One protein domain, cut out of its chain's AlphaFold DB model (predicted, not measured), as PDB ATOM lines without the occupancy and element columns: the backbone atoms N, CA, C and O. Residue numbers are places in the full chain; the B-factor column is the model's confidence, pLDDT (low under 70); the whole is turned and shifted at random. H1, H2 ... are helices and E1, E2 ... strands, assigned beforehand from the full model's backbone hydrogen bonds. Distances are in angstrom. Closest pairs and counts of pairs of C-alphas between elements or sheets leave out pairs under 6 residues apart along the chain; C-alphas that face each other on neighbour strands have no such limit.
ATOM      1  N   LEU A 397     261.838 212.227 261.004       96.88
ATOM      2  CA  LEU A 397     262.659 211.291 261.763       96.88
ATOM      3  C   LEU A 397     264.131 211.475 261.375       96.88
ATOM      4  O   LEU A 397     264.430 211.833 260.239       96.88
ATOM      5  N   GLY A 398     265.041 211.262 262.315       95.56
ATOM      6  CA  GLY A 398     266.480 211.216 262.082       95.56
ATOM      7  C   GLY A 398     266.956 209.778 261.928       95.56
ATOM      8  O   GLY A 398     266.302 208.848 262.408       95.56
ATOM      9  N   ASP A 399     268.102 209.599 261.282       94.69
ATOM     10  CA  ASP A 399     268.743 208.291 261.201       94.69
ATOM     11  C   ASP A 399     269.243 207.825 262.568       94.69
ATOM     12  O   ASP A 399     269.855 208.573 263.330       94.69
ATOM     13  N   GLU A 400     268.997 206.555 262.875       95.81
ATOM     14  CA  GLU A 400     269.374 205.911 264.136       95.81
ATOM     15  C   GLU A 400     270.586 204.976 263.976       95.81
ATOM     16  O   GLU A 400     271.026 204.357 264.946       95.81
ATOM     17  N   TYR A 401     271.139 204.844 262.765       91.06
ATOM     18  CA  TYR A 401     272.399 204.136 262.538       91.06
ATOM     19  C   TYR A 401     273.613 205.053 262.732       91.06
ATOM     20  O   TYR A 401     273.528 206.278 262.655       91.06
ATOM     21  N   ALA A 402     274.762 204.433 262.992       89.50
ATOM     22  CA  ALA A 402     276.035 205.097 263.235       89.50
ATOM     23  C   ALA A 402     277.156 204.397 262.460       89.50
ATOM     24  O   ALA A 402     277.134 203.172 262.312       89.50
ATOM     25  N   TYR A 403     278.157 205.158 262.017       82.94
ATOM     26  CA  TYR A 403     279.307 204.642 261.277       82.94
ATOM     27  C   TYR A 403     280.613 204.846 262.051       82.94
ATOM     28  O   TYR A 403     280.735 205.709 262.919       82.94
ATOM     29  N   THR A 404     281.619 204.026 261.752       74.56
ATOM     30  CA  THR A 404     283.001 204.289 262.180       74.56
ATOM     31  C   THR A 404     283.607 205.424 261.363       74.56
ATOM     32  O   THR A 404     283.385 205.484 260.159       74.56
ATOM     33  N   GLY A 405     284.420 206.271 261.996       64.25
ATOM     34  CA  GLY A 405     285.209 207.291 261.294       64.25
ATOM     35  C   GLY A 405     284.464 208.585 260.954       64.25
ATOM     36  O   GLY A 405     285.053 209.459 260.333       64.25
ATOM     37  N   VAL A 406     283.203 208.739 261.374       66.94
ATOM     38  CA  VAL A 406     282.467 210.004 261.238       66.94
ATOM     39  C   VAL A 406     282.727 210.866 262.474       66.94
ATOM     40  O   VAL A 406     282.185 210.607 263.553       66.94
ATOM     41  N   SER A 407     283.577 211.881 262.322       60.44
ATOM     42  CA  SER A 407     283.785 212.909 263.343       60.44
ATOM     43  C   SER A 407     282.586 213.848 263.408       60.44
ATOM     44  O   SER A 407     281.990 214.177 262.383       60.44
ATOM     45  N   LEU A 408     282.244 214.285 264.619       63.38
ATOM     46  CA  LEU A 408     281.257 215.336 264.841       63.38
ATOM     47  C   LEU A 408     281.671 216.608 264.099       63.38
ATOM     48  O   LEU A 408     282.817 217.038 264.222       63.38
ATOM     49  N   ASP A 409     280.744 217.202 263.349       59.84
ATOM     50  CA  ASP A 409     280.928 218.563 262.851       59.84
ATOM     51  C   ASP A 409     280.991 219.500 264.071       59.84
ATOM     52  O   ASP A 409     280.007 219.562 264.822       59.84
ATOM     53  N   PRO A 410     282.104 220.225 264.300       62.38
ATOM     54  CA  PRO A 410     282.240 221.133 265.438       62.38
ATOM     55  C   PRO A 410     281.122 222.181 265.518       62.38
ATOM     56  O   PRO A 410     280.751 222.603 266.607       62.38
ATOM     57  N   VAL A 411     280.529 222.570 264.383       62.94
ATOM     58  CA  VAL A 411     279.429 223.546 264.321       62.94
ATOM     59  C   VAL A 411     278.111 222.956 264.841       62.94
ATOM     60  O   VAL A 411     277.254 223.678 265.360       62.94
ATOM     61  N   LEU A 412     277.935 221.640 264.715       64.19
ATOM     62  CA  LEU A 412     276.766 220.908 265.208       64.19
ATOM     63  C   LEU A 412     276.993 220.321 266.609       64.19
ATOM     64  O   LEU A 412     276.037 219.883 267.251       64.19
ATOM     65  N   ALA A 413     278.232 220.368 267.107       64.81
ATOM     66  CA  ALA A 413     278.663 219.723 268.338       64.81
ATOM     67  C   ALA A 413     278.063 220.268 269.630       64.81
ATOM     68  O   ALA A 413     278.205 219.612 270.651       64.81
ATOM     69  N   ASP A 414     277.318 221.371 269.604       70.06
ATOM     70  CA  ASP A 414     276.627 221.919 270.783       70.06
ATOM     71  C   ASP A 414     275.106 222.031 270.600       70.06
ATOM     72  O   ASP A 414     274.400 222.539 271.467       70.06
ATOM     73  N   ARG A 415     274.563 221.540 269.478       83.00
ATOM     74  CA  ARG A 415     273.138 221.697 269.160       83.00
ATOM     75  C   ARG A 415     272.370 220.400 269.365       83.00
ATOM     76  O   ARG A 415     272.779 219.344 268.891       83.00
ATOM     77  N   GLU A 416     271.233 220.494 270.047       91.75
ATOM     78  CA  GLU A 416     270.283 219.387 270.143       91.75
ATOM     79  C   GLU A 416     269.652 219.137 268.758       91.75
ATOM     80  O   GLU A 416     269.134 220.080 268.148       91.75
ATOM     81  N   PRO A 417     269.669 217.896 268.235       91.06
ATOM     82  CA  PRO A 417     269.121 217.604 266.914       91.06
ATOM     83  C   PRO A 417     267.628 217.928 266.835       91.06
ATOM     84  O   PRO A 417     266.902 217.697 267.801       91.06
ATOM     85  N   PRO A 418     267.108 218.385 265.687       91.75
ATOM     86  CA  PRO A 418     265.689 218.722 265.558       91.75
ATOM     87  C   PRO A 418     264.778 217.486 265.449       91.75
ATOM     88  O   PRO A 418     263.557 217.624 265.432       91.75
ATOM     89  N   PHE A 419     265.348 216.282 265.355       95.50
ATOM     90  CA  PHE A 419     264.598 215.042 265.162       95.50
ATOM     91  C   PHE A 419     263.984 214.536 266.478       95.50
ATOM     92  O   PHE A 419     264.624 214.622 267.533       95.50
ATOM     93  N   PRO A 420     262.771 213.956 266.445       96.62
ATOM     94  CA  PRO A 420     262.101 213.460 267.644       96.62
ATOM     95  C   PRO A 420     262.751 212.188 268.215       96.62
ATOM     96  O   PRO A 420     262.666 211.952 269.416       96.62
ATOM     97  N   ASN A 421     263.409 211.384 267.373       98.12
ATOM     98  CA  ASN A 421     263.981 210.071 267.696       98.12
ATOM     99  C   ASN A 421     265.515 210.068 267.833       98.12
ATOM    100  O   ASN A 421     266.122 209.003 267.905       98.12
ATOM    101  N   VAL A 422     266.145 211.242 267.871       97.12
ATOM    102  CA  VAL A 422     267.585 211.395 268.116       97.12
ATOM    103  C   VAL A 422     267.782 212.499 269.141       97.12
ATOM    104  O   VAL A 422     267.133 213.540 269.049       97.12
ATOM    105  N   THR A 423     268.676 212.300 270.104       96.50
ATOM    106  CA  THR A 423     269.019 213.320 271.101       96.50
ATOM    107  C   THR A 423     270.498 213.288 271.448       96.50
ATOM    108  O   THR A 423     271.150 212.263 271.249       96.50
ATOM    109  N   ARG A 424     271.018 214.398 271.968       93.69
ATOM    110  CA  ARG A 424     272.315 214.465 272.653       93.69
ATOM    111  C   ARG A 424     272.162 214.622 274.165       93.69
ATOM    112  O   ARG A 424     273.139 214.549 274.900       93.69
ATOM    113  N   GLU A 425     270.938 214.843 274.633       95.06
ATOM    114  CA  GLU A 425     270.629 214.996 276.044       95.06
ATOM    115  C   GLU A 425     270.757 213.659 276.783       95.06
ATOM    116  O   GLU A 425     270.169 212.647 276.392       95.06
ATOM    117  N   THR A 426     271.499 213.676 277.888       95.38
ATOM    118  CA  THR A 426     271.727 212.513 278.756       95.38
ATOM    119  C   THR A 426     271.025 212.646 280.102       95.38
ATOM    120  O   THR A 426     270.801 211.644 280.784       95.38
ATOM    121  N   ARG A 427     270.604 213.856 280.482       96.50
ATOM    122  CA  ARG A 427     269.820 214.094 281.692       96.50
ATOM    123  C   ARG A 427     268.397 213.592 281.494       96.50
ATOM    124  O   ARG A 427     267.653 214.069 280.632       96.50
ATOM    125  N   ARG A 428     268.010 212.605 282.303       96.69
ATOM    126  CA  ARG A 428     266.748 211.852 282.188       96.69
ATOM    127  C   ARG A 428     265.522 212.745 282.000       96.69
ATOM    128  O   ARG A 428     264.643 212.433 281.200       96.69
ATOM    129  N   GLU A 429     265.444 213.825 282.757       96.38
ATOM    130  CA  GLU A 429     264.335 214.773 282.813       96.38
ATOM    131  C   GLU A 429     264.190 215.634 281.550       96.38
ATOM    132  O   GLU A 429     263.104 216.158 281.285       96.38
ATOM    133  N   HIS A 430     265.245 215.719 280.740       96.56
ATOM    134  CA  HIS A 430     265.298 216.516 279.520       96.56
ATOM    135  C   HIS A 430     265.273 215.670 278.237       96.56
ATOM    136  O   HIS A 430     264.984 216.207 277.167       96.56
ATOM    137  N   ILE A 431     265.468 214.347 278.326       97.69
ATOM    138  CA  ILE A 431     265.339 213.443 277.173       97.69
ATOM    139  C   ILE A 431     263.950 213.598 276.538       97.69
ATOM    140  O   ILE A 431     262.910 213.508 277.209       97.69
ATOM    141  N   LYS A 432     263.925 213.775 275.212       96.75
ATOM    142  CA  LYS A 432     262.703 213.998 274.417       96.75
ATOM    143  C   LYS A 432     261.604 212.981 274.721       96.75
ATOM    144  O   LYS A 432     260.463 213.353 274.986       96.75
ATOM    145  N   TRP A 433     261.967 211.702 274.763       97.19
ATOM    146  CA  TRP A 433     261.058 210.579 275.004       97.19
ATOM    147  C   TRP A 433     261.088 210.045 276.440       97.19
ATOM    148  O   TRP A 433     260.676 208.912 276.679       97.19
ATOM    149  N   ARG A 434     261.530 210.840 277.426       96.56
ATOM    150  CA  ARG A 434     261.664 210.408 278.834       96.56
ATOM    151  C   ARG A 434     260.445 209.684 279.411       96.56
ATOM    152  O   ARG A 434     260.599 208.804 280.241       96.56
ATOM    153  N   ARG A 435     259.234 210.037 278.967       95.38
ATOM    154  CA  ARG A 435     257.965 209.450 279.441       95.38
ATOM    155  C   ARG A 435     257.825 207.977 279.062       95.38
ATOM    156  O   ARG A 435     257.159 207.230 279.765       95.38
ATOM    157  N   TRP A 436     258.457 207.576 277.965       96.81
ATOM    158  CA  TRP A 436     258.515 206.190 277.527       96.81
ATOM    159  C   TRP A 436     259.594 205.383 278.260       96.81
ATOM    160  O   TRP A 436     259.552 204.153 278.237       96.81
ATOM    161  N   ILE A 437     260.558 206.050 278.904       96.62
ATOM    162  CA  ILE A 437     261.618 205.399 279.677       96.62
ATOM    163  C   ILE A 437     261.050 205.032 281.048       96.62
ATOM    164  O   ILE A 437     260.658 205.899 281.829       96.62
ATOM    165  N   LYS A 438     261.025 203.736 281.365       95.12
ATOM    166  CA  LYS A 438     260.535 203.267 282.664       95.12
ATOM    167  C   LYS A 438     261.422 203.794 283.813       95.12
ATOM    168  O   LYS A 438     262.636 204.000 283.642       95.12
ATOM    169  N   PRO A 439     260.854 204.008 285.014       94.50
ATOM    170  CA  PRO A 439     261.657 204.196 286.220       94.50
ATOM    171  C   PRO A 439     262.690 203.064 286.363       94.50
ATOM    172  O   PRO A 439     262.372 201.906 286.107       94.50
ATOM    173  N   GLY A 440     263.939 203.401 286.698       91.75
ATOM    174  CA  GLY A 440     265.022 202.424 286.888       91.75
ATOM    175  C   GLY A 440     265.778 201.965 285.629       91.75
ATOM    176  O   GLY A 440     266.806 201.313 285.765       91.75
ATOM    177  N   THR A 441     265.350 202.314 284.407       95.25
ATOM    178  CA  THR A 441     266.132 201.989 283.190       95.25
ATOM    179  C   THR A 441     267.519 202.666 283.220       95.25
ATOM    180  O   THR A 441     267.578 203.871 283.418       95.25
ATOM    181  N   PRO A 442     268.652 201.988 282.997       94.38
ATOM    182  CA  PRO A 442     269.953 202.667 282.958       94.38
ATOM    183  C   PRO A 442     270.024 203.743 281.861       94.38
ATOM    184  O   PRO A 442     269.465 203.555 280.779       94.38
ATOM    185  N   ILE A 443     270.692 204.868 282.136       94.81
ATOM    186  CA  ILE A 443     270.954 205.947 281.170       94.81
ATOM    187  C   ILE A 443     272.462 206.262 281.216       94.81
ATOM    188  O   ILE A 443     272.917 206.734 282.256       94.81
ATOM    189  N   PRO A 444     273.230 206.004 280.139       94.69
ATOM    190  CA  PRO A 444     272.801 205.375 278.886       94.69
ATOM    191  C   PRO A 444     272.320 203.927 279.080       94.69
ATOM    192  O   PRO A 444     272.660 203.239 280.042       94.69
ATOM    193  N   THR A 445     271.466 203.473 278.168       95.94
ATOM    194  CA  THR A 445     270.921 202.113 278.148       95.94
ATOM    195  C   THR A 445     271.798 201.222 277.274       95.94
ATOM    196  O   THR A 445     272.116 201.572 276.139       95.94
ATOM    197  N   HIS A 446     272.145 200.039 277.781       90.19
ATOM    198  CA  HIS A 446     272.954 199.048 277.071       90.19
ATOM    199  C   HIS A 446     272.150 197.772 276.764       90.19
ATOM    200  O   HIS A 446     271.103 197.515 277.360       90.19
ATOM    201  N   GLY A 447     272.665 196.955 275.840       85.06
ATOM    202  CA  GLY A 447     272.073 195.674 275.444       85.06
ATOM    203  C   GLY A 447     271.089 195.761 274.271       85.06
ATOM    204  O   GLY A 447     270.802 196.831 273.743       85.06
ATOM    205  N   ALA A 448     270.585 194.602 273.843       74.50
ATOM    206  CA  ALA A 448     269.692 194.457 272.687       74.50
ATOM    207  C   ALA A 448     268.197 194.394 273.065       74.50
ATOM    208  O   ALA A 448     267.376 193.895 272.294       74.50
ATOM    209  N   GLY A 449     267.841 194.855 274.266       70.31
ATOM    210  CA  GLY A 449     266.479 194.774 274.787       70.31
ATOM    211  C   GLY A 449     265.450 195.542 273.954       70.31
ATOM    212  O   GLY A 449     265.749 196.546 273.310       70.31
ATOM    213  N   GLY A 450     264.197 195.083 273.993       75.19
ATOM    214  CA  GLY A 450     263.071 195.725 273.300       75.19
ATOM    215  C   GLY A 450     262.494 196.954 274.015       75.19
ATOM    216  O   GLY A 450     261.546 197.560 273.518       75.19
ATOM    217  N   TRP A 451     263.019 197.329 275.183       89.81
ATOM    218  CA  TRP A 451     262.532 198.471 275.958       89.81
ATOM    219  C   TRP A 451     263.053 199.805 275.422       89.81
ATOM    220  O   TRP A 451     264.123 199.893 274.816       89.81
ATOM    221  N   VAL A 452     262.283 200.861 275.684       97.12
ATOM    222  CA  VAL A 452     262.695 202.237 275.412       97.12
ATOM    223  C   VAL A 452     263.731 202.676 276.446       97.12
ATOM    224  O   VAL A 452     263.563 202.437 277.642       97.12
ATOM    225  N   GLY A 453     264.794 203.318 275.973       97.44
ATOM    226  CA  GLY A 453     265.924 203.784 276.768       97.44
ATOM    227  C   GLY A 453     266.684 204.903 276.058       97.44
ATOM    228  O   GLY A 453     266.130 205.577 275.192       97.44
ATOM    229  N   LEU A 454     267.947 205.100 276.421       97.69
ATOM    230  CA  LEU A 454     268.864 206.045 275.784       97.69
ATOM    231  C   LEU A 454     270.076 205.276 275.240       97.69
ATOM    232  O   LEU A 454     271.074 205.109 275.937       97.69
ATOM    233  N   TYR A 455     269.970 204.746 274.023       97.25
ATOM    234  CA  TYR A 455     271.002 203.894 273.428       97.25
ATOM    235  C   TYR A 455     272.003 204.743 272.653       97.25
ATOM    236  O   TYR A 455     271.612 205.444 271.724       97.25
ATOM    237  N   GLU A 456     273.285 204.660 273.000       95.00
ATOM    238  CA  GLU A 456     274.338 205.409 272.311       95.00
ATOM    239  C   GLU A 456     274.558 204.892 270.879       95.00
ATOM    240  O   GLU A 456     274.447 203.689 270.596       95.00
ATOM    241  N   GLY A 457     274.840 205.819 269.968       92.88
ATOM    242  CA  GLY A 457     274.995 205.581 268.542       92.88
ATOM    243  C   GLY A 457     273.734 205.957 267.771       92.88
ATOM    244  O   GLY A 457     272.762 205.199 267.757       92.88
ATOM    245  N   ALA A 458     273.751 207.110 267.116       94.00
ATOM    246  CA  ALA A 458     272.680 207.591 266.251       94.00
ATOM    247  C   ALA A 458     273.217 208.704 265.351       94.00
ATOM    248  O   ALA A 458     274.313 209.216 265.581       94.00
ATOM    249  N   PHE A 459     272.434 209.099 264.346       91.06
ATOM    250  CA  PHE A 459     272.743 210.238 263.488       91.06
ATOM    251  C   PHE A 459     274.171 210.184 262.939       91.06
ATOM    252  O   PHE A 459     274.921 211.149 262.998       91.06
ATOM    253  N   TYR A 460     274.559 208.999 262.458       88.88
ATOM    254  CA  TYR A 460     275.867 208.695 261.871       88.88
ATOM    255  C   TYR A 460     277.042 208.648 262.865       88.88
ATOM    256  O   TYR A 460     278.093 208.108 262.515       88.88
ATOM    257  N   HIS A 461     276.858 209.083 264.116       88.75
ATOM    258  CA  HIS A 461     277.893 209.141 265.148       88.75
ATOM    259  C   HIS A 461     277.773 207.997 266.156       88.75
ATOM    260  O   HIS A 461     276.696 207.693 266.663       88.75
ATOM    261  N   LYS A 462     278.903 207.357 266.485       89.81
ATOM    262  CA  LYS A 462     278.953 206.283 267.496       89.81
ATOM    263  C   LYS A 462     278.875 206.775 268.941       89.81
ATOM    264  O   LYS A 462     278.583 205.960 269.806       89.81
ATOM    265  N   LYS A 463     279.189 208.046 269.184       89.12
ATOM    266  CA  LYS A 463     279.237 208.679 270.506       89.12
ATOM    267  C   LYS A 463     278.401 209.950 270.504       89.12
ATOM    268  O   LYS A 463     278.128 210.489 269.430       89.12
ATOM    269  N   ASP A 464     278.002 210.390 271.692       90.19
ATOM    270  CA  ASP A 464     277.335 211.675 271.975       90.19
ATOM    271  C   ASP A 464     275.929 211.860 271.378       90.19
ATOM    272  O   ASP A 464     275.238 212.821 271.711       90.19
ATOM    273  N   TYR A 465     275.482 210.938 270.525       93.38
ATOM    274  CA  TYR A 465     274.138 210.883 269.967       93.38
ATOM    275  C   TYR A 465     273.456 209.586 270.372       93.38
ATOM    276  O   TYR A 465     274.049 208.505 270.328       93.38
ATOM    277  N   TYR A 466     272.180 209.698 270.716       96.19
ATOM    278  CA  TYR A 466     271.402 208.611 271.281       96.19
ATOM    279  C   TYR A 466     270.089 208.406 270.535       96.19
ATOM    280  O   TYR A 466     269.455 209.360 270.076       96.19
ATOM    281  N   ARG A 467     269.663 207.145 270.474       97.69
ATOM    282  CA  ARG A 467     268.388 206.685 269.909       97.69
ATOM    283  C   ARG A 467     267.507 206.039 270.990       97.69
ATOM    284  O   ARG A 467     268.022 205.578 272.013       97.69
ATOM    285  N   PRO A 468     266.185 205.959 270.781       97.62
ATOM    286  CA  PRO A 468     265.240 205.515 271.806       97.62
ATOM    287  C   PRO A 468     265.199 204.003 272.035       97.62
ATOM    288  O   PRO A 468     264.800 203.560 273.112       97.62
ATOM    289  N   GLN A 469     265.554 203.192 271.037       96.94
ATOM    290  CA  GLN A 469     265.519 201.728 271.123       96.94
ATOM    291  C   GLN A 469     266.736 201.104 270.440       96.94
ATOM    292  O   GLN A 469     267.335 201.693 269.543       96.94
ATOM    293  N   ALA A 470     267.083 199.875 270.832       94.75
ATOM    294  CA  ALA A 470     268.207 199.156 270.238       94.75
ATOM    295  C   ALA A 470     268.063 199.013 268.710       94.75
ATOM    296  O   ALA A 470     269.053 199.181 267.994       94.75
ATOM    297  N   ASN A 471     266.831 198.776 268.234       92.75
ATOM    298  CA  ASN A 471     266.465 198.573 266.834       92.75
ATOM    299  C   ASN A 471     265.241 199.410 266.438       92.75
ATOM    300  O   ASN A 471     264.313 199.584 267.225       92.75
ATOM    301  N   CYS A 472     265.237 199.879 265.191       95.44
ATOM    302  CA  CYS A 472     264.191 200.699 264.580       95.44
ATOM    303  C   CYS A 472     264.340 200.635 263.059       95.44
ATOM    304  O   CYS A 472     265.462 200.467 262.580       95.44
ATOM    305  N   ARG A 473     263.265 200.866 262.299       94.69
ATOM    306  CA  ARG A 473     263.331 201.101 260.846       94.69
ATOM    307  C   ARG A 473     264.319 202.206 260.450       94.69
ATOM    308  O   ARG A 473     264.968 202.105 259.413       94.69
ATOM    309  N   MET A 474     264.467 203.233 261.291       96.12
ATOM    310  CA  MET A 474     265.428 204.330 261.092       96.12
ATOM    311  C   MET A 474     266.885 203.923 261.355       96.12
ATOM    312  O   MET A 474     267.799 204.699 261.109       96.12
ATOM    313  N   ARG A 475     267.122 202.708 261.863       94.12
ATOM    314  CA  ARG A 475     268.455 202.126 262.076       94.12
ATOM    315  C   ARG A 475     268.731 200.989 261.097       94.12
ATOM    316  O   ARG A 475     269.775 200.949 260.460       94.12
ATOM    317  N   GLU A 476     267.794 200.053 261.012       90.75
ATOM    318  CA  GLU A 476     267.827 198.862 260.170       90.75
ATOM    319  C   GLU A 476     266.497 198.779 259.416       90.75
ATOM    320  O   GLU A 476     265.441 198.605 260.024       90.75
ATOM    321  N   THR A 477     266.531 198.855 258.087       84.81
ATOM    322  CA  THR A 477     265.323 198.978 257.251       84.81
ATOM    323  C   THR A 477     264.342 197.806 257.392       84.81
ATOM    324  O   THR A 477     263.152 197.976 257.154       84.81
ATOM    325  N   PHE A 478     264.775 196.621 257.836       89.94
ATOM    326  CA  PHE A 478     263.898 195.456 258.056       89.94
ATOM    327  C   PHE A 478     263.304 195.340 259.460       89.94
ATOM    328  O   PHE A 478     262.730 194.307 259.810       89.94
ATOM    329  N   ARG A 479     263.438 196.379 260.279       93.06
ATOM    330  CA  ARG A 479     262.801 196.465 261.592       93.06
ATOM    331  C   ARG A 479     261.557 197.351 261.506       93.06
ATOM    332  O   ARG A 479     261.532 198.259 260.680       93.06
ATOM    333  N   PRO A 480     260.547 197.132 262.362       93.81
ATOM    334  CA  PRO A 480     259.458 198.090 262.503       93.81
ATOM    335  C   PRO A 480     259.976 199.430 263.046       93.81
ATOM    336  O   PRO A 480     261.032 199.495 263.686       93.81
ATOM    337  N   PHE A 481     259.204 200.500 262.861       97.38
ATOM    338  CA  PHE A 481     259.448 201.744 263.595       97.38
ATOM    339  C   PHE A 481     259.429 201.511 265.112       97.38
ATOM    340  O   PHE A 481     258.548 200.816 265.629       97.38
ATOM    341  N   CYS A 482     260.382 202.126 265.818       97.00
ATOM    342  CA  CYS A 482     260.411 202.176 267.278       97.00
ATOM    343  C   CYS A 482     259.223 202.993 267.820       97.00
ATOM    344  O   CYS A 482     258.595 203.756 267.080       97.00
ATOM    345  N   LYS A 483     258.916 202.869 269.116       97.06
ATOM    346  CA  LYS A 483     257.761 203.529 269.751       97.06
ATOM    347  C   LYS A 483     257.748 205.045 269.530       97.06
ATOM    348  O   LYS A 483     256.707 205.605 269.224       97.06
ATOM    349  N   ILE A 484     258.915 205.682 269.595       97.94
ATOM    350  CA  ILE A 484     259.061 207.135 269.434       97.94
ATOM    351  C   ILE A 484     258.816 207.551 267.982       97.94
ATOM    352  O   ILE A 484     258.166 208.562 267.732       97.94
ATOM    353  N   CYS A 485     259.293 206.764 267.016       98.31
ATOM    354  CA  CYS A 485     259.008 207.010 265.606       98.31
ATOM    355  C   CYS A 485     257.517 206.839 265.300       98.31
ATOM    356  O   CYS A 485     256.949 207.679 264.609       98.31
ATOM    357  N   ARG A 486     256.864 205.803 265.845       97.75
ATOM    358  CA  ARG A 486     255.412 205.607 265.689       97.75
ATOM    359  C   ARG A 486     254.622 206.767 266.291       97.75
ATOM    360  O   ARG A 486     253.757 207.307 265.609       97.75
ATOM    361  N   GLU A 487     254.967 207.193 267.507       97.69
ATOM    362  CA  GLU A 487     254.348 208.351 268.159       97.69
ATOM    363  C   GLU A 487     254.489 209.612 267.298       97.69
ATOM    364  O   GLU A 487     253.503 210.288 267.010       97.69
ATOM    365  N   ALA A 488     255.702 209.903 266.816       98.00
ATOM    366  CA  ALA A 488     255.956 211.056 265.959       98.00
ATOM    367  C   ALA A 488     255.159 211.005 264.644       98.00
ATOM    368  O   ALA A 488     254.633 212.033 264.214       98.00
ATOM    369  N   ILE A 489     255.034 209.825 264.026       98.19
ATOM    370  CA  ILE A 489     254.235 209.622 262.812       98.19
ATOM    371  C   ILE A 489     252.747 209.877 263.096       98.19
ATOM    372  O   ILE A 489     252.134 210.667 262.382       98.19
ATOM    373  N   VAL A 490     252.169 209.286 264.146       97.75
ATOM    374  CA  VAL A 490     250.741 209.463 264.480       97.75
ATOM    375  C   VAL A 490     250.429 210.913 264.853       97.75
ATOM    376  O   VAL A 490     249.488 211.503 264.322       97.75
ATOM    377  N   LEU A 491     251.261 211.554 265.680       96.81
ATOM    378  CA  LEU A 491     251.100 212.975 266.003       96.81
ATOM    379  C   LEU A 491     251.230 213.859 264.755       96.81
ATOM    380  O   LEU A 491     250.534 214.868 264.624       96.81
ATOM    381  N   LYS A 492     252.104 213.495 263.807       97.06
ATOM    382  CA  LYS A 492     252.201 214.190 262.520       97.06
ATOM    383  C   LYS A 492     250.935 214.008 261.685       97.06
ATOM    384  O   LYS A 492     250.526 214.977 261.047       97.06
ATOM    385  N   ILE A 493     250.295 212.840 261.716       97.00
ATOM    386  CA  ILE A 493     249.011 212.614 261.042       97.00
ATOM    387  C   ILE A 493     247.944 213.562 261.603       97.00
ATOM    388  O   ILE A 493     247.379 214.361 260.857       97.00
ATOM    389  N   TYR A 494     247.761 213.584 262.923       96.00
ATOM    390  CA  TYR A 494     246.752 214.426 263.584       96.00
ATOM    391  C   TYR A 494     247.033 215.933 263.539       96.00
ATOM    392  O   TYR A 494     246.139 216.745 263.760       96.00
ATOM    393  N   ARG A 495     248.257 216.351 263.199       95.12
ATOM    394  CA  ARG A 495     248.547 217.759 262.869       95.12
ATOM    395  C   ARG A 495     247.951 218.206 261.535       95.12
ATOM    396  O   ARG A 495     247.793 219.408 261.347       95.12
ATOM    397  N   ASN A 496     247.656 217.273 260.632       93.94
ATOM    398  CA  ASN A 496     247.121 217.557 259.298       93.94
ATOM    399  C   ASN A 496     245.674 217.072 259.123       93.94
ATOM    400  O   ASN A 496     244.983 217.543 258.227       93.94
ATOM    401  N   VAL A 497     245.204 216.159 259.978       94.81
ATOM    402  CA  VAL A 497     243.880 215.541 259.864       94.81
ATOM    403  C   VAL A 497     243.078 215.715 261.153       94.81
ATOM    404  O   VAL A 497     243.523 215.350 262.239       94.81
ATOM    405  N   LYS A 498     241.862 216.248 261.020       94.19
ATOM    406  CA  LYS A 498     240.843 216.368 262.067       94.19
ATOM    407  C   LYS A 498     240.072 215.062 262.220       94.19
ATOM    408  O   LYS A 498     239.702 214.435 261.227       94.19
TER     409      LYS A 498
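This is residues 397 to 498 of the 595 residues of an uncharacterized protein of Planctomycetes bacterium (UniProt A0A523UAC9). There is little regular structure: long loops gather about a small two-stranded hairpin, E1 and E2, in a compact body, and helix H1 leads away from it, with residues 490 to 498 sticking out as an arm. The printed part has 102 residues, only 23 of them in named elements, in the order E1, E2, H1; the class is mixed, helices and strands. The whole is compact, with a radius of gyration of the C-alphas of 13.5 A and spans of 44 by 31 by 30 A.

Residues 397 to 454 hold no named element. E1, residues 455 to 458, begins at C-alpha (271.002, 203.894, 273.428). E2 is residues 461 to 467, 10.9 A long. H1, residues 483 to 494, is 16.7 A long and ends at C-alpha (246.752, 214.426, 263.584).

E1 and E2 form an antiparallel hairpin, their directions 116 degrees apart; N 455 and O 467 are 2.9 A apart, within hydrogen-bond range. E1 and H1 are apart. In H1 every O i to N i+4 pair is within hydrogen-bond range.

The C-alphas of Gly 405 and Lys 498, the two farthest apart, are 45.3 A apart. The printed part has no cut. The link E1 to E2 is tight; E2 to H1 is long, 15 residues. Residues 405 to 413 have pLDDT under 70.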